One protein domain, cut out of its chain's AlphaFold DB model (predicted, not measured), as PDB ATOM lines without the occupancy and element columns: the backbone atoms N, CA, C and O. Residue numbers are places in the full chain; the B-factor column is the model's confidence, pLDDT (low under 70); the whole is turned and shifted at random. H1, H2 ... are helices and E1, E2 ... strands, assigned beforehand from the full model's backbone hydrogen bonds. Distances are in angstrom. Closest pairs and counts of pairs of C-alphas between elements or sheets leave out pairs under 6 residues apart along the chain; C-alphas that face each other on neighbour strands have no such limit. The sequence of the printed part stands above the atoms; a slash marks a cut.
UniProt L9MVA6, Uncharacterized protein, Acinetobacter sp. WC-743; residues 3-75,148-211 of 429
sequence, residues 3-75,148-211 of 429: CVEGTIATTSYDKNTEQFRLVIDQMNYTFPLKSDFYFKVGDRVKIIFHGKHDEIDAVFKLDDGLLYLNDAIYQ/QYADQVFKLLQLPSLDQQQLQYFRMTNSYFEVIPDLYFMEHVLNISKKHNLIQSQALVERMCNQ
ATOM      1  N   CYS A   3     -34.569  -4.811  -0.706       89.12
ATOM      2  CA  CYS A   3     -35.981  -4.501  -0.911       89.12
ATOM      3  C   CYS A   3     -36.798  -5.264   0.132       89.12
ATOM      4  O   CYS A   3     -36.584  -6.465   0.309       89.12
ATOM      5  N   VAL A   4     -37.694  -4.568   0.823       90.75
ATOM      6  CA  VAL A   4     -38.655  -5.149   1.769       90.75
ATOM      7  C   VAL A   4     -40.051  -4.789   1.287       90.75
ATOM      8  O   VAL A   4     -40.320  -3.624   1.021       90.75
ATOM      9  N   GLU A   5     -40.928  -5.779   1.163       93.25
ATOM     10  CA  GLU A   5     -42.350  -5.578   0.882       93.25
ATOM     11  C   GLU A   5     -43.150  -5.928   2.132       93.25
ATOM     12  O   GLU A   5     -42.898  -6.964   2.743       93.25
ATOM     13  N   GLY A   6     -44.127  -5.099   2.489       93.06
ATOM     14  CA  GLY A   6     -45.048  -5.417   3.571       93.06
ATOM     15  C   GLY A   6     -46.166  -4.393   3.728       93.06
ATOM     16  O   GLY A   6     -46.345  -3.503   2.895       93.06
ATOM     17  N   THR A   7     -46.949  -4.556   4.792       94.69
ATOM     18  CA  THR A   7     -48.081  -3.676   5.112       94.69
ATOM     19  C   THR A   7     -47.714  -2.768   6.275       94.69
ATOM     20  O   THR A   7     -47.140  -3.229   7.263       94.69
ATOM     21  N   ILE A   8     -48.052  -1.483   6.174       92.38
ATOM     22  CA  ILE A   8     -47.780  -0.513   7.236       92.38
ATOM     23  C   ILE A   8     -48.631  -0.845   8.467       92.38
ATOM     24  O   ILE A   8     -49.858  -0.756   8.429       92.38
ATOM     25  N   ALA A   9     -47.970  -1.192   9.570       91.19
ATOM     26  CA  ALA A   9     -48.605  -1.489  10.849       91.19
ATOM     27  C   ALA A   9     -48.842  -0.223  11.681       91.19
ATOM     28  O   ALA A   9     -49.899  -0.065  12.287       91.19
ATOM     29  N   THR A  10     -47.868   0.689  11.710       89.81
ATOM     30  CA  THR A  10     -47.975   1.976  12.408       89.81
ATOM     31  C   THR A  10     -47.216   3.069  11.666       89.81
ATOM     32  O   THR A  10     -46.255   2.798  10.938       89.81
ATOM     33  N   THR A  11     -47.652   4.311  11.867       90.19
ATOM     34  CA  THR A  11     -47.000   5.517  11.351       90.19
ATOM     35  C   THR A  11     -46.847   6.546  12.463       90.19
ATOM     36  O   THR A  11     -47.644   6.594  13.401       90.19
ATOM     37  N   SER A  12     -45.804   7.366  12.388       87.81
ATOM     38  CA  SER A  12     -45.642   8.519  13.274       87.81
ATOM     39  C   SER A  12     -44.793   9.589  12.605       87.81
ATOM     40  O   SER A  12     -43.775   9.265  11.995       87.81
ATOM     41  N   TYR A  13     -45.166  10.852  12.778       86.38
ATOM     42  CA  TYR A  13     -44.382  11.995  12.322       86.38
ATOM     43  C   TYR A  13     -43.762  12.728  13.513       86.38
ATOM     44  O   TYR A  13     -44.475  13.153  14.425       86.38
ATOM     45  N   ASP A  14     -42.440  12.886  13.500       83.12
ATOM     46  CA  ASP A  14     -41.730  13.708  14.474       83.12
ATOM     47  C   ASP A  14     -41.537  15.125  13.922       83.12
ATOM     48  O   ASP A  14     -40.701  15.379  13.053       83.12
ATOM     49  N   LYS A  15     -42.306  16.069  14.473       78.25
ATOM     50  CA  LYS A  15     -42.257  17.489  14.101       78.25
ATOM     51  C   LYS A  15     -40.909  18.150  14.396       78.25
ATOM     52  O   LYS A  15     -40.590  19.138  13.749       78.25
ATOM     53  N   ASN A  16     -40.137  17.642  15.359       76.19
ATOM     54  CA  ASN A  16     -38.869  18.260  15.756       76.19
ATOM     55  C   ASN A  16     -37.736  17.911  14.792       76.19
ATOM     56  O   ASN A  16     -36.834  18.717  14.575       76.19
ATOM     57  N   THR A  17     -37.773  16.703  14.233       75.19
ATOM     58  CA  THR A  17     -36.755  16.199  13.302       75.19
ATOM     59  C   THR A  17     -37.222  16.211  11.844       75.19
ATOM     60  O   THR A  17     -36.422  15.928  10.956       75.19
ATOM     61  N   GLU A  18     -38.493  16.557  11.593       76.81
ATOM     62  CA  GLU A  18     -39.180  16.450  10.296       76.81
ATOM     63  C   GLU A  18     -39.076  15.039   9.680       76.81
ATOM     64  O   GLU A  18     -39.055  14.867   8.459       76.81
ATOM     65  N   GLN A  19     -39.002  14.008  10.530       83.00
ATOM     66  CA  GLN A  19     -38.892  12.616  10.102       83.00
ATOM     67  C   GLN A  19     -40.232  11.899  10.193       83.00
ATOM     68  O   GLN A  19     -40.930  11.936  11.209       83.00
ATOM     69  N   PHE A  20     -40.558  11.184   9.125       86.75
ATOM     70  CA  PHE A  20     -41.669  10.259   9.088       86.75
ATOM     71  C   PHE A  20     -41.167   8.845   9.349       86.75
ATOM     72  O   PHE A  20     -40.186   8.391   8.756       86.75
ATOM     73  N   ARG A  21     -41.847   8.144  10.252       88.06
ATOM     74  CA  ARG A  21     -41.564   6.760  10.616       88.06
ATOM     75  C   ARG A  21     -42.723   5.879  10.199       88.06
ATOM     76  O   ARG A  21     -43.874   6.180  10.511       88.06
ATOM     77  N   LEU A  22     -42.392   4.748   9.595       90.12
ATOM     78  CA  LEU A  22     -43.318   3.654   9.342       90.12
ATOM     79  C   LEU A  22     -42.785   2.348   9.930       90.12
ATOM     80  O   LEU A  22     -41.574   2.156  10.070       90.12
ATOM     81  N   VAL A  23     -43.708   1.466  10.303       88.81
ATOM     82  CA  VAL A  23     -43.393   0.151  10.863       88.81
ATOM     83  C   VAL A  23     -43.967  -0.935   9.976       88.81
ATOM     84  O   VAL A  23     -45.169  -0.946   9.712       88.81
ATOM     85  N   ILE A  24     -43.109  -1.855   9.546       88.75
ATOM     86  CA  ILE A  24     -43.466  -3.032   8.748       88.75
ATOM     87  C   ILE A  24     -42.802  -4.235   9.399       88.75
ATOM     88  O   ILE A  24     -41.612  -4.182   9.692       88.75
ATOM     89  N   ASP A  25     -43.565  -5.295   9.663       84.75
ATOM     90  CA  ASP A  25     -43.060  -6.540  10.260       84.75
ATOM     91  C   ASP A  25     -42.180  -6.318  11.506       84.75
ATOM     92  O   ASP A  25     -41.125  -6.923  11.669       84.75
ATOM     93  N   GLN A  26     -42.617  -5.415  12.396       82.44
ATOM     94  CA  GLN A  26     -41.917  -5.010  13.632       82.44
ATOM     95  C   GLN A  26     -40.587  -4.256  13.426       82.44
ATOM     96  O   GLN A  26     -39.941  -3.879  14.404       82.44
ATOM     97  N   MET A  27     -40.201  -3.973  12.181       85.94
ATOM     98  CA  MET A  27     -39.051  -3.143  11.834       85.94
ATOM     99  C   MET A  27     -39.469  -1.692  11.620       85.94
ATOM    100  O   MET A  27     -40.516  -1.408  11.040       85.94
ATOM    101  N   ASN A  28     -38.628  -0.766  12.080       87.62
ATOM    102  CA  ASN A  28     -38.848   0.667  11.931       87.62
ATOM    103  C   ASN A  28     -38.047   1.201  10.753       87.62
ATOM    104  O   ASN A  28     -36.864   0.898  10.630       87.62
ATOM    105  N   TYR A  29     -38.679   2.051   9.958       88.38
ATOM    106  CA  TYR A  29     -38.047   2.742   8.848       88.38
ATOM    107  C   TYR A  29     -38.375   4.227   8.944       88.38
ATOM    108  O   TYR A  29     -39.536   4.596   9.135       88.38
ATOM    109  N   THR A  30     -37.356   5.073   8.835       86.25
ATOM    110  CA  THR A  30     -37.464   6.527   9.010       86.25
ATOM    111  C   THR A  30     -36.915   7.259   7.800       86.25
ATOM    112  O   THR A  30     -35.836   6.923   7.320       86.25
ATOM    113  N   PHE A  31     -37.626   8.274   7.320       85.31
ATOM    114  CA  PHE A  31     -37.191   9.111   6.202       85.31
ATOM    115  C   PHE A  31     -37.783  10.522   6.304       85.31
ATOM    116  O   PHE A  31     -38.814  10.710   6.954       85.31
ATOM    117  N   PRO A  32     -37.137  11.540   5.710       81.31
ATOM    118  CA  PRO A  32     -37.629  12.912   5.771       81.31
ATOM    119  C   PRO A  32     -38.883  13.075   4.904       81.31
ATOM    120  O   PRO A  32     -38.815  13.013   3.679       81.31
ATOM    121  N   LEU A  33     -40.031  13.294   5.548       81.19
ATOM    122  CA  LEU A  33     -41.296  13.630   4.894       81.19
ATOM    123  C   LEU A  33     -42.153  14.460   5.856       81.19
ATOM    124  O   LEU A  33     -42.438  14.028   6.968       81.19
ATOM    125  N   LYS A  34     -42.594  15.642   5.418       71.44
ATOM    126  CA  LYS A  34     -43.258  16.649   6.271       71.44
ATOM    127  C   LYS A  34     -44.737  16.372   6.581       71.44
ATOM    128  O   LYS A  34     -45.481  17.303   6.878       71.44
ATOM    129  N   SER A  35     -45.207  15.132   6.445       71.38
ATOM    130  CA  SER A  35     -46.611  14.784   6.689       71.38
ATOM    131  C   SER A  35     -46.821  13.275   6.789       71.38
ATOM    132  O   SER A  35     -46.169  12.504   6.087       71.38
ATOM    133  N   ASP A  36     -47.786  12.875   7.613       71.06
ATOM    134  CA  ASP A  36     -48.299  11.511   7.743       71.06
ATOM    135  C   ASP A  36     -49.483  11.200   6.815       71.06
ATOM    136  O   ASP A  36     -49.959  10.068   6.762       71.06
ATOM    137  N   PHE A  37     -49.944  12.181   6.040       78.00
ATOM    138  CA  PHE A  37     -51.111  12.027   5.175       78.00
ATOM    139  C   PHE A  37     -50.898  11.035   4.021       78.00
ATOM    140  O   PHE A  37     -51.851  10.408   3.555       78.00
ATOM    141  N   TYR A  38     -49.662  10.905   3.541       84.69
ATOM    142  CA  TYR A  38     -49.355  10.238   2.276       84.69
ATOM    143  C   TYR A  38     -49.235   8.712   2.387       84.69
ATOM    144  O   TYR A  38     -49.601   7.999   1.456       84.69
ATOM    145  N   PHE A  39     -48.761   8.218   3.532       88.19
ATOM    146  CA  PHE A  39     -48.611   6.793   3.821       88.19
ATOM    147  C   PHE A  39     -49.394   6.464   5.086       88.19
ATOM    148  O   PHE A  39     -49.107   7.005   6.154       88.19
ATOM    149  N   LYS A  40     -50.384   5.582   4.973       90.19
ATOM    150  CA  LYS A  40     -51.336   5.278   6.043       90.19
ATOM    151  C   LYS A  40     -51.201   3.837   6.515       90.19
ATOM    152  O   LYS A  40     -50.718   2.960   5.802       90.19
ATOM    153  N   VAL A  41     -51.659   3.590   7.740       90.56
ATOM    154  CA  VAL A  41     -51.781   2.232   8.283       90.56
ATOM    155  C   VAL A  41     -52.661   1.391   7.356       90.56
ATOM    156  O   VAL A  41     -53.737   1.829   6.957       90.56
ATOM    157  N   GLY A  42     -52.194   0.187   7.021       90.31
ATOM    158  CA  GLY A  42     -52.850  -0.716   6.075       90.31
ATOM    159  C   GLY A  42     -52.374  -0.590   4.624       90.31
ATOM    160  O   GLY A  42     -52.661  -1.489   3.836       90.31
ATOM    161  N   ASP A  43     -51.614   0.449   4.265       92.44
ATOM    162  CA  ASP A  43     -51.055   0.568   2.915       92.44
ATOM    163  C   ASP A  43     -50.007  -0.526   2.657       92.44
ATOM    164  O   ASP A  43     -49.149  -0.807   3.506       92.44
ATOM    165  N   ARG A  44     -50.033  -1.119   1.456       94.50
ATOM    166  CA  ARG A  44     -48.991  -2.044   0.993       94.50
ATOM    167  C   ARG A  44     -47.855  -1.278   0.335       94.50
ATOM    168  O   ARG A  44     -48.065  -0.573  -0.655       94.50
ATOM    169  N   VAL A  45     -46.637  -1.454   0.842       94.31
ATOM    170  CA  VAL A  45     -45.471  -0.706   0.362       94.31
ATOM    171  C   VAL A  45     -44.247  -1.588   0.121       94.31
ATOM    172  O   VAL A  45     -44.059  -2.621   0.766       94.31
ATOM    173  N   LYS A  46     -43.389  -1.145  -0.801       94.12
ATOM    174  CA  LYS A  46     -42.011  -1.613  -0.972       94.12
ATOM    175  C   LYS A  46     -41.038  -0.551  -0.488       94.12
ATOM    176  O   LYS A  46     -41.147   0.605  -0.884       94.12
ATOM    177  N   ILE A  47     -40.065  -0.951   0.317       91.81
ATOM    178  CA  ILE A  47     -39.009  -0.087   0.839       91.81
ATOM    179  C   ILE A  47     -37.676  -0.537   0.263       91.81
ATOM    180  O   ILE A  47     -37.299  -1.705   0.394       91.81
ATOM    181  N   ILE A  48     -36.954   0.403  -0.335       90.12
ATOM    182  CA  ILE A  48     -35.587   0.218  -0.810       90.12
ATOM    183  C   ILE A  48     -34.639   0.985   0.105       90.12
ATOM    184  O   ILE A  48     -34.894   2.141   0.435       90.12
ATOM    185  N   PHE A  49     -33.545   0.342   0.501       86.50
ATOM    186  CA  PHE A  49     -32.482   0.967   1.288       86.50
ATOM    187  C   PHE A  49     -31.109   0.386   0.933       86.50
ATOM    188  O   PHE A  49     -30.966  -0.778   0.510       86.50
ATOM    189  N   HIS A  50     -30.075   1.194   1.136       75.75
ATOM    190  CA  HIS A  50     -28.674   0.800   1.078       75.75
ATOM    191  C   HIS A  50     -28.075   0.822   2.487       75.75
ATOM    192  O   HIS A  50     -28.507   1.571   3.344       75.75
ATOM    193  N   GLY A  51     -27.100  -0.048   2.762       69.56
ATOM    194  CA  GLY A  51     -26.461  -0.069   4.081       69.56
ATOM    195  C   GLY A  51     -27.396  -0.514   5.215       69.56
ATOM    196  O   GLY A  51     -27.912  -1.638   5.191       69.56
ATOM    197  N   LYS A  52     -27.535   0.329   6.247       61.53
ATOM    198  CA  LYS A  52     -28.386   0.077   7.425       61.53
ATOM    199  C   LYS A  52     -29.856   0.360   7.092       61.53
ATOM    200  O   LYS A  52     -30.149   1.134   6.193       61.53
ATOM    201  N   HIS A  53     -30.786  -0.245   7.834       60.59
ATOM    202  CA  HIS A  53     -32.235  -0.092   7.613       60.59
ATOM    203  C   HIS A  53     -32.756   1.354   7.748       60.59
ATOM    204  O   HIS A  53     -33.873   1.629   7.325       60.59
ATOM    205  N   ASP A  54     -31.941   2.265   8.279       60.44
ATOM    206  CA  ASP A  54     -32.308   3.660   8.534       60.44
ATOM    207  C   ASP A  54     -32.037   4.582   7.321       60.44
ATOM    208  O   ASP A  54     -32.528   5.707   7.281       60.44
ATOM    209  N   GLU A  55     -31.273   4.124   6.319       70.75
ATOM    210  CA  GLU A  55     -30.942   4.885   5.101       70.75
ATOM    211  C   GLU A  55     -31.911   4.532   3.964       70.75
ATOM    212  O   GLU A  55     -31.598   3.784   3.035       70.75
ATOM    213  N   ILE A  56     -33.136   5.053   4.065       85.00
ATOM    214  CA  ILE A  56     -34.186   4.805   3.075       85.00
ATOM    215  C   ILE A  56     -33.910   5.555   1.773       85.00
ATOM    216  O   ILE A  56     -33.809   6.785   1.734       85.00
ATOM    217  N   ASP A  57     -33.857   4.785   0.691       86.31
ATOM    218  CA  ASP A  57     -33.714   5.281  -0.672       86.31
ATOM    219  C   ASP A  57     -35.069   5.566  -1.308       86.31
ATOM    220  O   ASP A  57     -35.269   6.605  -1.937       86.31
ATOM    221  N   ALA A  58     -36.014   4.639  -1.149       90.19
ATOM    222  CA  ALA A  58     -37.343   4.779  -1.718       90.19
ATOM    223  C   ALA A  58     -38.403   4.062  -0.882       90.19
ATOM    224  O   ALA A  58     -38.148   2.995  -0.322       90.19
ATOM    225  N   VAL A  59     -39.614   4.618  -0.870       92.19
ATOM    226  CA  VAL A  59     -40.822   3.965  -0.348       92.19
ATOM    227  C   VAL A  59     -41.898   4.054  -1.415       92.19
ATOM    228  O   VAL A  59     -42.292   5.145  -1.812       92.19
ATOM    229  N   PHE A  60     -42.373   2.911  -1.894       94.44
ATOM    230  CA  PHE A  60     -43.322   2.831  -2.996       94.44
ATOM    231  C   PHE A  60     -44.616   2.151  -2.568       94.44
ATOM    232  O   PHE A  60     -44.602   0.982  -2.186       94.44
ATOM    233  N   LYS A  61     -45.736   2.863  -2.669       93.62
ATOM    234  CA  LYS A  61     -47.081   2.349  -2.417       93.62
ATOM    235  C   LYS A  61     -47.589   1.577  -3.633       93.62
ATOM    236  O   LYS A  61     -47.724   2.132  -4.721       93.62
ATOM    237  N   LEU A  62     -47.882   0.294  -3.434       90.44
ATOM    238  CA  LEU A  62     -48.187  -0.653  -4.513       90.44
ATOM    239  C   LEU A  62     -49.591  -0.500  -5.106       90.44
ATOM    240  O   LEU A  62     -49.829  -0.952  -6.230       90.44
ATOM    241  N   ASP A  63     -50.505   0.113  -4.357       88.25
ATOM    242  CA  ASP A  63     -51.903   0.250  -4.759       88.25
ATOM    243  C   ASP A  63     -52.105   1.506  -5.621       88.25
ATOM    244  O   ASP A  63     -52.503   1.392  -6.780       88.25
ATOM    245  N   ASP A  64     -51.697   2.672  -5.108       85.62
ATOM    246  CA  ASP A  64     -51.955   3.980  -5.740       85.62
ATOM    247  C   ASP A  64     -50.740   4.536  -6.509       85.62
ATOM    248  O   ASP A  64     -50.796   5.605  -7.108       85.62
ATOM    249  N   GLY A  65     -49.596   3.843  -6.475       88.12
ATOM    250  CA  GLY A  65     -48.380   4.274  -7.167       88.12
ATOM    251  C   GLY A  65     -47.726   5.525  -6.577       88.12
ATOM    252  O   GLY A  65     -47.034   6.245  -7.289       88.12
ATOM    253  N   LEU A  66     -47.917   5.811  -5.291       91.38
ATOM    254  CA  LEU A  66     -47.186   6.884  -4.619       91.38
ATOM    255  C   LEU A  66     -45.733   6.456  -4.357       91.38
ATOM    256  O   LEU A  66     -45.497   5.418  -3.742       91.38
ATOM    257  N   LEU A  67     -44.761   7.264  -4.777       92.19
ATOM    258  CA  LEU A  67     -43.335   7.002  -4.592       92.19
ATOM    259  C   LEU A  67     -42.678   8.132  -3.796       92.19
ATOM    260  O   LEU A  67     -42.601   9.258  -4.275       92.19
ATOM    261  N   TYR A  68     -42.142   7.813  -2.623       91.31
ATOM    262  CA  TYR A  68     -41.076   8.590  -2.001       91.31
ATOM    263  C   TYR A  68     -39.735   8.139  -2.573       91.31
ATOM    264  O   TYR A  68     -39.464   6.937  -2.629       91.31
ATOM    265  N   LEU A  69     -38.899   9.087  -2.980       88.06
ATOM    266  CA  LEU A  69     -37.582   8.826  -3.540       88.06
ATOM    267  C   LEU A  69     -36.609   9.897  -3.054       88.06
ATOM    268  O   LEU A  69     -36.787  11.079  -3.336       88.06
ATOM    269  N   ASN A  70     -35.561   9.468  -2.358       82.88
ATOM    270  CA  ASN A  70     -34.567  10.366  -1.796       82.88
ATOM    271  C   ASN A  70     -33.834  11.146  -2.907       82.88
ATOM    272  O   ASN A  70     -33.200  10.553  -3.786       82.88
ATOM    273  N   ASP A  71     -33.871  12.483  -2.839       69.62
ATOM    274  CA  ASP A  71     -33.252  13.410  -3.799       69.62
ATOM    275  C   ASP A  71     -31.747  13.119  -4.022       69.62
ATOM    276  O   ASP A  71     -31.187  13.430  -5.079       69.62
ATOM    277  N   ALA A  72     -31.073  12.504  -3.040       65.88
ATOM    278  CA  ALA A  72     -29.674  12.096  -3.139       65.88
ATOM    279  C   ALA A  72     -29.423  11.097  -4.285       65.88
ATOM    280  O   ALA A  72     -28.386  11.188  -4.938       65.88
ATOM    281  N   ILE A  73     -30.382  10.222  -4.608       68.38
ATOM    282  CA  ILE A  73     -30.252   9.157  -5.625       68.38
ATOM    283  C   ILE A  73     -30.041   9.721  -7.043       68.38
ATOM    284  O   ILE A  73     -29.504   9.049  -7.921       68.38
ATOM    285  N   TYR A  74     -30.414  10.983  -7.276       60.06
ATOM    286  CA  TYR A  74     -30.416  11.610  -8.601       60.06
ATOM    287  C   TYR A  74     -29.458  12.799  -8.751       60.06
ATOM    288  O   TYR A  74     -29.464  13.470  -9.784       60.06
ATOM    289  N   GLN A  75     -28.619  13.117  -7.758       50.66
ATOM    290  CA  GLN A  75     -28.133  14.498  -7.604       50.66
ATOM    291  C   GLN A  75     -27.059  15.031  -8.592       50.66
ATOM    292  O   GLN A  75     -26.551  16.134  -8.409       50.66
ATOM    293  N   GLN A 148     -24.985   5.407  -8.627       54.38
ATOM    294  CA  GLN A 148     -24.949   4.052  -9.183       54.38
ATOM    295  C   GLN A 148     -26.228   3.257  -8.909       54.38
ATOM    296  O   GLN A 148     -26.393   2.153  -9.430       54.38
ATOM    297  N   TYR A 149     -27.135   3.817  -8.109       66.19
ATOM    298  CA  TYR A 149     -28.267   3.074  -7.582       66.19
ATOM    299  C   TYR A 149     -29.619   3.464  -8.167       66.19
ATOM    300  O   TYR A 149     -30.534   2.669  -8.013       66.19
ATOM    301  N   ALA A 150     -29.766   4.587  -8.883       73.44
ATOM    302  CA  ALA A 150     -31.061   4.990  -9.448       73.44
ATOM    303  C   ALA A 150     -31.692   3.866 -10.291       73.44
ATOM    304  O   ALA A 150     -32.758   3.358  -9.956       73.44
ATOM    305  N   ASP A 151     -30.972   3.357 -11.293       77.50
ATOM    306  CA  ASP A 151     -31.444   2.228 -12.106       77.50
ATOM    307  C   ASP A 151     -31.723   0.964 -11.285       77.50
ATOM    308  O   ASP A 151     -32.616   0.186 -11.613       77.50
ATOM    309  N   GLN A 152     -30.956   0.729 -10.216       82.25
ATOM    310  CA  GLN A 152     -31.168  -0.421  -9.339       82.25
ATOM    311  C   GLN A 152     -32.440  -0.259  -8.497       82.25
ATOM    312  O   GLN A 152     -33.179  -1.229  -8.351       82.25
ATOM    313  N   VAL A 153     -32.736   0.952  -8.013       87.25
ATOM    314  CA  VAL A 153     -33.971   1.285  -7.287       87.25
ATOM    315  C   VAL A 153     -35.180   1.018  -8.178       87.25
ATOM    316  O   VAL A 153     -36.047   0.236  -7.792       87.25
ATOM    317  N   PHE A 154     -35.217   1.566  -9.398       88.31
ATOM    318  CA  PHE A 154     -36.346   1.356 -10.320       88.31
ATOM    319  C   PHE A 154     -36.522  -0.117 -10.695       88.31
ATOM    320  O   PHE A 154     -37.641  -0.633 -10.651       88.31
ATOM    321  N   LYS A 155     -35.423  -0.843 -10.938       86.50
ATOM    322  CA  LYS A 155     -35.468  -2.295 -11.177       86.50
ATOM    323  C   LYS A 155     -36.045  -3.072  -9.992       86.50
ATOM    324  O   LYS A 155     -36.873  -3.955 -10.207       86.50
ATOM    325  N   LEU A 156     -35.647  -2.756  -8.757       89.19
ATOM    326  CA  LEU A 156     -36.178  -3.412  -7.552       89.19
ATOM    327  C   LEU A 156     -37.656  -3.081  -7.309       89.19
ATOM    328  O   LEU A 156     -38.411  -3.935  -6.839       89.19
ATOM    329  N   LEU A 157     -38.080  -1.871  -7.675       89.44
ATOM    330  CA  LEU A 157     -39.480  -1.454  -7.664       89.44
ATOM    331  C   LEU A 157     -40.298  -2.049  -8.823       89.44
ATOM    332  O   LEU A 157     -41.522  -1.955  -8.791       89.44
ATOM    333  N   GLN A 158     -39.650  -2.707  -9.792       87.94
ATOM    334  CA  GLN A 158     -40.255  -3.224 -11.030       87.94
ATOM    335  C   GLN A 158     -40.873  -2.119 -11.904       87.94
ATOM    336  O   GLN A 158     -41.874  -2.328 -12.586       87.94
ATOM    337  N   LEU A 159     -40.256  -0.938 -11.895       89.81
ATOM    338  CA  LEU A 159     -40.647   0.222 -12.689       89.81
ATOM    339  C   LEU A 159     -39.603   0.487 -13.794       89.81
ATOM    340  O   LEU A 159     -38.434   0.129 -13.624       89.81
ATOM    341  N   PRO A 160     -39.990   1.110 -14.924       88.44
ATOM    342  CA  PRO A 160     -39.028   1.592 -15.915       88.44
ATOM    343  C   PRO A 160     -38.084   2.627 -15.290       88.44
ATOM    344  O   PRO A 160     -38.503   3.425 -14.450       88.44
ATOM    345  N   SER A 161     -36.815   2.617 -15.702       85.50
ATOM    346  CA  SER A 161     -35.822   3.588 -15.242       85.50
ATOM    347  C   SER A 161     -36.204   4.979 -15.735       85.50
ATOM    348  O   SER A 161     -36.264   5.214 -16.941       85.50
ATOM    349  N   LEU A 162     -36.434   5.911 -14.814       81.56
ATOM    350  CA  LEU A 162     -36.710   7.302 -15.165       81.56
ATOM    351  C   LEU A 162     -35.470   8.161 -14.986       81.56
ATOM    352  O   LEU A 162     -34.783   8.074 -13.963       81.56
ATOM    353  N   ASP A 163     -35.208   9.029 -15.959       75.88
ATOM    354  CA  ASP A 163     -34.206  10.073 -15.795       75.88
ATOM    355  C   ASP A 163     -34.730  11.228 -14.917       75.88
ATOM    356  O   ASP A 163     -35.910  11.320 -14.560       75.88
ATOM    357  N   GLN A 164     -33.831  12.140 -14.545       72.88
ATOM    358  CA  GLN A 164     -34.179  13.265 -13.679       72.88
ATOM    359  C   GLN A 164     -35.192  14.230 -14.322       72.88
ATOM    360  O   GLN A 164     -35.945  14.873 -13.596       72.88
ATOM    361  N   GLN A 165     -35.195  14.384 -15.650       71.12
ATOM    362  CA  GLN A 165     -36.128  15.279 -16.343       71.12
ATOM    363  C   GLN A 165     -37.526  14.663 -16.379       71.12
ATOM    364  O   GLN A 165     -38.499  15.342 -16.067       71.12
ATOM    365  N   GLN A 166     -37.617  13.367 -16.662       78.81
ATOM    366  CA  GLN A 166     -38.850  12.595 -16.636       78.81
ATOM    367  C   GLN A 166     -39.474  12.616 -15.241       78.81
ATOM    368  O   GLN A 166     -40.648  12.950 -15.105       78.81
ATOM    369  N   LEU A 167     -38.677  12.371 -14.192       79.25
ATOM    370  CA  LEU A 167     -39.132  12.428 -12.799       79.25
ATOM    371  C   LEU A 167     -39.769  13.759 -12.406       79.25
ATOM    372  O   LEU A 167     -40.645  13.773 -11.544       79.25
ATOM    373  N   GLN A 168     -39.370  14.875 -13.027       74.31
ATOM    374  CA  GLN A 168     -40.004  16.162 -12.745       74.31
ATOM    375  C   GLN A 168     -41.502  16.090 -13.026       74.31
ATOM    376  O   GLN A 168     -42.278  16.458 -12.152       74.31
ATOM    377  N   TYR A 169     -41.927  15.538 -14.164       73.81
ATOM    378  CA  TYR A 169     -43.348  15.455 -14.511       73.81
ATOM    379  C   TYR A 169     -44.164  14.738 -13.424       73.81
ATOM    380  O   TYR A 169     -45.215  15.235 -13.004       73.81
ATOM    381  N   PHE A 170     -43.621  13.652 -12.875       81.00
ATOM    382  CA  PHE A 170     -44.281  12.827 -11.865       81.00
ATOM    383  C   PHE A 170     -44.292  13.427 -10.455       81.00
ATOM    384  O   PHE A 170     -44.957  12.863  -9.600       81.00
ATOM    385  N   ARG A 171     -43.611  14.545 -10.165       79.69
ATOM    386  CA  ARG A 171     -43.584  15.119  -8.802       79.69
ATOM    387  C   ARG A 171     -44.983  15.348  -8.237       79.69
ATOM    388  O   ARG A 171     -45.852  15.866  -8.937       79.69
ATOM    389  N   MET A 172     -45.194  14.975  -6.981       77.44
ATOM    390  CA  MET A 172     -46.470  15.179  -6.310       77.44
ATOM    391  C   MET A 172     -46.670  16.665  -6.012       77.44
ATOM    392  O   MET A 172     -45.737  17.361  -5.609       77.44
ATOM    393  N   THR A 173     -47.889  17.143  -6.229       69.12
ATOM    394  CA  THR A 173     -48.283  18.520  -5.941       69.12
ATOM    395  C   THR A 173     -49.479  18.500  -4.996       69.12
ATOM    396  O   THR A 173     -50.397  17.700  -5.182       69.12
ATOM    397  N   ASN A 174     -49.449  19.333  -3.956       56.97
ATOM    398  CA  ASN A 174     -50.637  19.653  -3.178       56.97
ATOM    399  C   ASN A 174     -51.371  20.766  -3.931       56.97
ATOM    400  O   ASN A 174     -50.820  21.853  -4.125       56.97
ATOM    401  N   SER A 175     -52.559  20.461  -4.448       52.34
ATOM    402  CA  SER A 175     -53.228  21.299  -5.451       52.34
ATOM    403  C   SER A 175     -52.301  21.616  -6.645       52.34
ATOM    404  O   SER A 175     -51.434  20.809  -7.006       52.34
ATOM    405  N   TYR A 176     -52.511  22.749  -7.313       51.88
ATOM    406  CA  TYR A 176     -51.951  23.022  -8.629       51.88
ATOM    407  C   TYR A 176     -50.421  23.260  -8.649       51.88
ATOM    408  O   TYR A 176     -49.801  22.970  -9.672       51.88
ATOM    409  N   PHE A 177     -49.771  23.716  -7.557       52.88
ATOM    410  CA  PHE A 177     -48.366  24.182  -7.646       52.88
ATOM    411  C   PHE A 177     -47.458  23.973  -6.426       52.88
ATOM    412  O   PHE A 177     -46.242  24.144  -6.561       52.88
ATOM    413  N   GLU A 178     -47.968  23.572  -5.255       60.06
ATOM    414  CA  GLU A 178     -47.085  23.292  -4.117       60.06
ATOM    415  C   GLU A 178     -46.454  21.908  -4.293       60.06
ATOM    416  O   GLU A 178     -47.077  20.872  -4.062       60.06
ATOM    417  N   VAL A 179     -45.203  21.883  -4.755       66.50
ATOM    418  CA  VAL A 179     -44.441  20.642  -4.915       66.50
ATOM    419  C   VAL A 179     -44.139  20.063  -3.549       66.50
ATOM    420  O   VAL A 179     -43.451  20.695  -2.751       66.50
ATOM    421  N   ILE A 180     -44.561  18.824  -3.319       73.25
ATOM    422  CA  ILE A 180     -44.145  18.099  -2.126       73.25
ATOM    423  C   ILE A 180     -42.767  17.495  -2.426       73.25
ATOM    424  O   ILE A 180     -42.655  16.680  -3.350       73.25
ATOM    425  N   PRO A 181     -41.698  17.908  -1.716       72.69
ATOM    426  CA  PRO A 181     -40.353  17.415  -1.986       72.69
ATOM    427  C   PRO A 181     -40.283  15.892  -1.889       72.69
ATOM    428  O   PRO A 181     -40.956  15.291  -1.051       72.69
ATOM    429  N   ASP A 182     -39.463  15.284  -2.746       78.56
ATOM    430  CA  ASP A 182     -39.141  13.850  -2.741       78.56
ATOM    431  C   ASP A 182     -40.337  12.890  -2.925       78.56
ATOM    432  O   ASP A 182     -40.160  11.673  -2.860       78.56
ATOM    433  N   LEU A 183     -41.543  13.401  -3.212       86.38
ATOM    434  CA  LEU A 183     -42.731  12.608  -3.536       86.38
ATOM    435  C   LEU A 183     -43.089  12.676  -5.021       86.38
ATOM    436  O   LEU A 183     -43.030  13.727  -5.663       86.38
ATOM    437  N   TYR A 184     -43.540  11.541  -5.551       87.62
ATOM    438  CA  TYR A 184     -43.874  11.345  -6.955       87.62
ATOM    439  C   TYR A 184     -45.162  10.522  -7.105       87.62
ATOM    440  O   TYR A 184     -45.348   9.493  -6.458       87.62
ATOM    441  N   PHE A 185     -46.045  10.967  -7.994       87.25
ATOM    442  CA  PHE A 185     -47.271  10.297  -8.403       87.25
ATOM    443  C   PHE A 185     -47.001   9.403  -9.620       87.25
ATOM    444  O   PHE A 185     -46.964   9.861 -10.763       87.25
ATOM    445  N   MET A 186     -46.779   8.115  -9.363       89.44
ATOM    446  CA  MET A 186     -46.355   7.119 -10.353       89.44
ATOM    447  C   MET A 186     -47.489   6.178 -10.775       89.44
ATOM    448  O   MET A 186     -47.219   5.162 -11.413       89.44
ATOM    449  N   GLU A 187     -48.748   6.495 -10.459       89.75
ATOM    450  CA  GLU A 187     -49.909   5.639 -10.744       89.75
ATOM    451  C   GLU A 187     -49.953   5.188 -12.214       89.75
ATOM    452  O   GLU A 187     -50.057   3.998 -12.517       89.75
ATOM    453  N   HIS A 188     -49.785   6.120 -13.157       87.25
ATOM    454  CA  HIS A 188     -49.797   5.797 -14.584       87.25
ATOM    455  C   HIS A 188     -48.621   4.899 -14.994       87.25
ATOM    456  O   HIS A 188     -48.808   3.954 -15.761       87.25
ATOM    457  N   VAL A 189     -47.426   5.125 -14.441       89.25
ATOM    458  CA  VAL A 189     -46.237   4.291 -14.703       89.25
ATOM    459  C   VAL A 189     -46.425   2.884 -14.134       89.25
ATOM    460  O   VAL A 189     -46.103   1.885 -14.783       89.25
ATOM    461  N   LEU A 190     -47.006   2.787 -12.940       91.31
ATOM    462  CA  LEU A 190     -47.377   1.528 -12.311       91.31
ATOM    463  C   LEU A 190     -48.410   0.768 -13.159       91.31
ATOM    464  O   LEU A 190     -48.261  -0.423 -13.415       91.31
ATOM    465  N   ASN A 191     -49.433   1.453 -13.666       89.88
ATOM    466  CA  ASN A 191     -50.451   0.842 -14.519       89.88
ATOM    467  C   ASN A 191     -49.882   0.364 -15.867       89.88
ATOM    468  O   ASN A 191     -50.308  -0.673 -16.380       89.88
ATOM    469  N   ILE A 192     -48.900   1.077 -16.427       89.94
ATOM    470  CA  ILE A 192     -48.185   0.662 -17.642       89.94
ATOM    471  C   ILE A 192     -47.315  -0.568 -17.371       89.94
ATOM    472  O   ILE A 192     -47.371  -1.520 -18.151       89.94
ATOM    473  N   SER A 193     -46.547  -0.570 -16.278       89.56
ATOM    474  CA  SER A 193     -45.660  -1.686 -15.897       89.56
ATOM    475  C   SER A 193     -46.419  -2.959 -15.519       89.56
ATOM    476  O   SER A 193     -45.948  -4.053 -15.807       89.56
ATOM    477  N   LYS A 194     -47.642  -2.851 -14.982       89.56
ATOM    478  CA  LYS A 194     -48.536  -4.006 -14.765       89.56
ATOM    479  C   LYS A 194     -48.976  -4.687 -16.072       89.56
ATOM    480  O   LYS A 194     -49.331  -5.862 -16.052       89.56
ATOM    481  N   LYS A 195     -48.998  -3.957 -17.194       91.38
ATOM    482  CA  LYS A 195     -49.554  -4.420 -18.483       91.38
ATOM    483  C   LYS A 195     -48.497  -4.770 -19.533       91.38
ATOM    484  O   LYS A 195     -48.818  -5.454 -20.499       91.38
ATOM    485  N   HIS A 196     -47.267  -4.294 -19.368       90.88
ATOM    486  CA  HIS A 196     -46.210  -4.394 -20.370       90.88
ATOM    487  C   HIS A 196     -44.905  -4.881 -19.740       90.88
ATOM    488  O   HIS A 196     -44.691  -4.743 -18.540       90.88
ATOM    489  N   ASN A 197     -44.007  -5.437 -20.555       90.06
ATOM    490  CA  ASN A 197     -42.658  -5.748 -20.082       90.06
ATOM    491  C   ASN A 197     -41.813  -4.470 -19.918       90.06
ATOM    492  O   ASN A 197     -42.130  -3.432 -20.492       90.06
ATOM    493  N   LEU A 198     -40.697  -4.563 -19.186       86.12
ATOM    494  CA  LEU A 198     -39.866  -3.406 -18.826       86.12
ATOM    495  C   LEU A 198     -39.414  -2.566 -20.037       86.12
ATOM    496  O   LEU A 198     -39.423  -1.341 -19.964       86.12
ATOM    497  N   ILE A 199     -39.057  -3.207 -21.154       87.25
ATOM    498  CA  ILE A 199     -38.595  -2.521 -22.375       87.25
ATOM    499  C   ILE A 199     -39.745  -1.734 -23.015       87.25
ATOM    500  O   ILE A 199     -39.580  -0.577 -23.397       87.25
ATOM    501  N   GLN A 200     -40.927  -2.345 -23.106       89.38
ATOM    502  CA  GLN A 200     -42.127  -1.688 -23.621       89.38
ATOM    503  C   GLN A 200     -42.586  -0.554 -22.700       89.38
ATOM    504  O   GLN A 200     -42.921   0.524 -23.187       89.38
ATOM    505  N   SER A 201     -42.560  -0.766 -21.381       89.38
ATOM    506  CA  SER A 201     -42.864   0.275 -20.398       89.38
ATOM    507  C   SER A 201     -41.909   1.458 -20.522       89.38
ATOM    508  O   SER A 201     -42.369   2.594 -20.512       89.38
ATOM    509  N   GLN A 202     -40.609   1.203 -20.702       89.25
ATOM    510  CA  GLN A 202     -39.603   2.246 -20.902       89.25
ATOM    511  C   GLN A 202     -39.930   3.109 -22.126       89.25
ATOM    512  O   GLN A 202     -40.012   4.329 -22.015       89.25
ATOM    513  N   ALA A 203     -40.176   2.473 -23.274       88.44
ATOM    514  CA  ALA A 203     -40.486   3.178 -24.513       88.44
ATOM    515  C   ALA A 203     -41.799   3.974 -24.423       88.44
ATOM    516  O   ALA A 203     -41.880   5.093 -24.930       88.44
ATOM    517  N   LEU A 204     -42.827   3.424 -23.763       88.75
ATOM    518  CA  LEU A 204     -44.102   4.114 -23.554       88.75
ATOM    519  C   LEU A 204     -43.944   5.334 -22.648       88.75
ATOM    520  O   LEU A 204     -44.418   6.406 -23.008       88.75
ATOM    521  N   VAL A 205     -43.259   5.202 -21.510       88.62
ATOM    522  CA  VAL A 205     -43.063   6.333 -20.595       88.62
ATOM    523  C   VAL A 205     -42.216   7.424 -21.246       88.62
ATOM    524  O   VAL A 205     -42.573   8.598 -21.174       88.62
ATOM    525  N   GLU A 206     -41.152   7.054 -21.960       87.00
ATOM    526  CA  GLU A 206     -40.342   8.017 -22.706       87.00
ATOM    527  C   GLU A 206     -41.179   8.769 -23.747       87.00
ATOM    528  O   GLU A 206     -41.118   9.998 -23.828       87.00
ATOM    529  N   ARG A 207     -42.026   8.053 -24.495       88.25
ATOM    530  CA  ARG A 207     -42.969   8.656 -25.440       88.25
ATOM    531  C   ARG A 207     -43.916   9.631 -24.737       88.25
ATOM    532  O   ARG A 207     -44.054  10.758 -25.198       88.25
ATOM    533  N   MET A 208     -44.534   9.212 -23.634       87.19
ATOM    534  CA  MET A 208     -45.524  10.000 -22.893       87.19
ATOM    535  C   MET A 208     -44.945  11.268 -22.264       87.19
ATOM    536  O   MET A 208     -45.678  12.240 -22.110       87.19
ATOM    537  N   CYS A 209     -43.659  11.270 -21.904       82.19
ATOM    538  CA  CYS A 209     -42.973  12.445 -21.361       82.19
ATOM    539  C   CYS A 209     -42.409  13.373 -22.449       82.19
ATOM    540  O   CYS A 209     -42.328  14.581 -22.234       82.19
ATOM    541  N   ASN A 210     -42.001  12.832 -23.603       80.94
ATOM    542  CA  ASN A 210     -41.258  13.597 -24.611       80.94
ATOM    543  C   ASN A 210     -42.109  14.042 -25.806       80.94
ATOM    544  O   ASN A 210     -41.807  15.065 -26.424       80.94
ATOM    545  N   GLN A 211     -43.154  13.293 -26.163       81.19
ATOM    546  CA  GLN A 211     -44.039  13.670 -27.260       81.19
ATOM    547  C   GLN A 211     -45.083  14.666 -26.774       81.19
ATOM    548  O   GLN A 211     -45.792  14.433 -25.798       81.19
TER     549      GLN A 211
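Overview. This is residues 3 to 75 and 148 to 211 of the 429 residues of an uncharacterized protein of Acinetobacter sp. WC-743 (UniProt L9MVA6). A strongly twisted sheet of six strands forms the core, with a small sheet of three strands, E2, E3 and E4, partly face to face with it as a crossed sandwich. On the other side of the large sheet lie the helices: H2 and H3 are next to it, and H5, the longest, makes the far end of the domain as the second arm of a hairpin with H4. The printed part has 137 residues with nine named strands and five named helices, in the order E1 E2 E3 E4 E5 E6 E7 H1 H2 H3 E8 E9 H4 H5. Both sheets are antiparallel, ordered E1 E5 E6 E7 E9 E8 and E2 E3 E4, and the class is mixed, helices and strands. The whole is compact, with a radius of gyration of the C-alphas of 14.6 A and spans of 43 by 32 by 28 A.

Along the chain. The large sheet holds E1, residues 3 to 7, E5, residues 44 to 49 and 16.8 A long, E6, residues 56 to 61 and 14.2 A long, E7, residues 66 to 69, E9, residues 178 to 185 and 13.7 A long, and E8, residues 171 to 174. E1 begins at C-alpha 3 at (-35.981, -4.501, -0.911). The small sheet holds E2, residues 10 to 14, E3, residues 19 to 24 and 16.4 A long, and E4, residues 27 to 32 and 17.2 A long. The helices are H1, residues 71 to 74, H2, residues 150 to 157, H3, residues 164 to 170, H4, residues 187 to 195 and 12.7 A long, and H5, residues 198 to 210 and 18.0 A long. H5 ends at C-alpha 210 at (-41.258, 13.597, -24.611).

Arrangement. E1 and E8 are the edge strands of the large sheet. E1 and E5 have N 4 and O 47 at 2.9 A, within hydrogen-bond range. E5, E6 and E7 form a meander, each strand the antiparallel neighbour of the one before, with N 46 and O 60 at 2.8 A and N 59 and O 68 at 2.9 A. E7 and E9 have N 67 and O 184 at 2.9 A. E9 bends by 110 degrees at residue 182, and in its hairpin with E8 N 172 and O 183 are 2.8 A apart. E2, E3 and E4 form a second meander, with N 12 and O 21 at 2.9 A and N 20 and O 31 at 2.8 A. The two sheets form a sandwich, two sheets face to face, with their strands at 71 degrees; the closest C-alphas of E4 and E6 are those of Phe 31 and Ile 56, 6.1 A apart. H2 is on the large sheet at a height over the sheet of 9.0 A, over E5 and E6. H1 only grazes that sheet with residues 71 to 73, and H4 only grazes it with residues 187 to 190. H3 is on it too, with the C-alphas of Phe 170 and Tyr 184 closest at 5.1 A. H4 and H5 touch as a helical hairpin, closest at the C-alphas of Ser 193 and Ser 201, 5.6 A, at a shallow tilt of 35.0 degrees, only just short of steep, opposite ways. H5, with residues 206 to 209 alone, only just touches H3, with 3 pairs of C-alphas within 8 A, the closest those of Gln 166 and Cys 209 at 6.3 A. Every O i to N i+4 pair is within hydrogen-bond range in H2 and H5, against 4 of 5 in H4 and 1 of 3 in H3, where 3 of 4 O i to N i+3 pairs are; H1 is too short for an O i to N i+4 pair.

Size, cuts and confidence. The C-alphas farthest apart are those of Gln 26 and Gln 211, at 45.0 A. Residues 76 to 147 are not printed, and C-alphas 75 and 148 are 11.0 A apart across the cut. Of the links that are printed whole, E4 to E5 is long, with 11 residues. The mean pLDDT of the printed part is 82.4, and residues 51 to 54, 71 to 75, 148 to 149 and 173 to 179 are under 70.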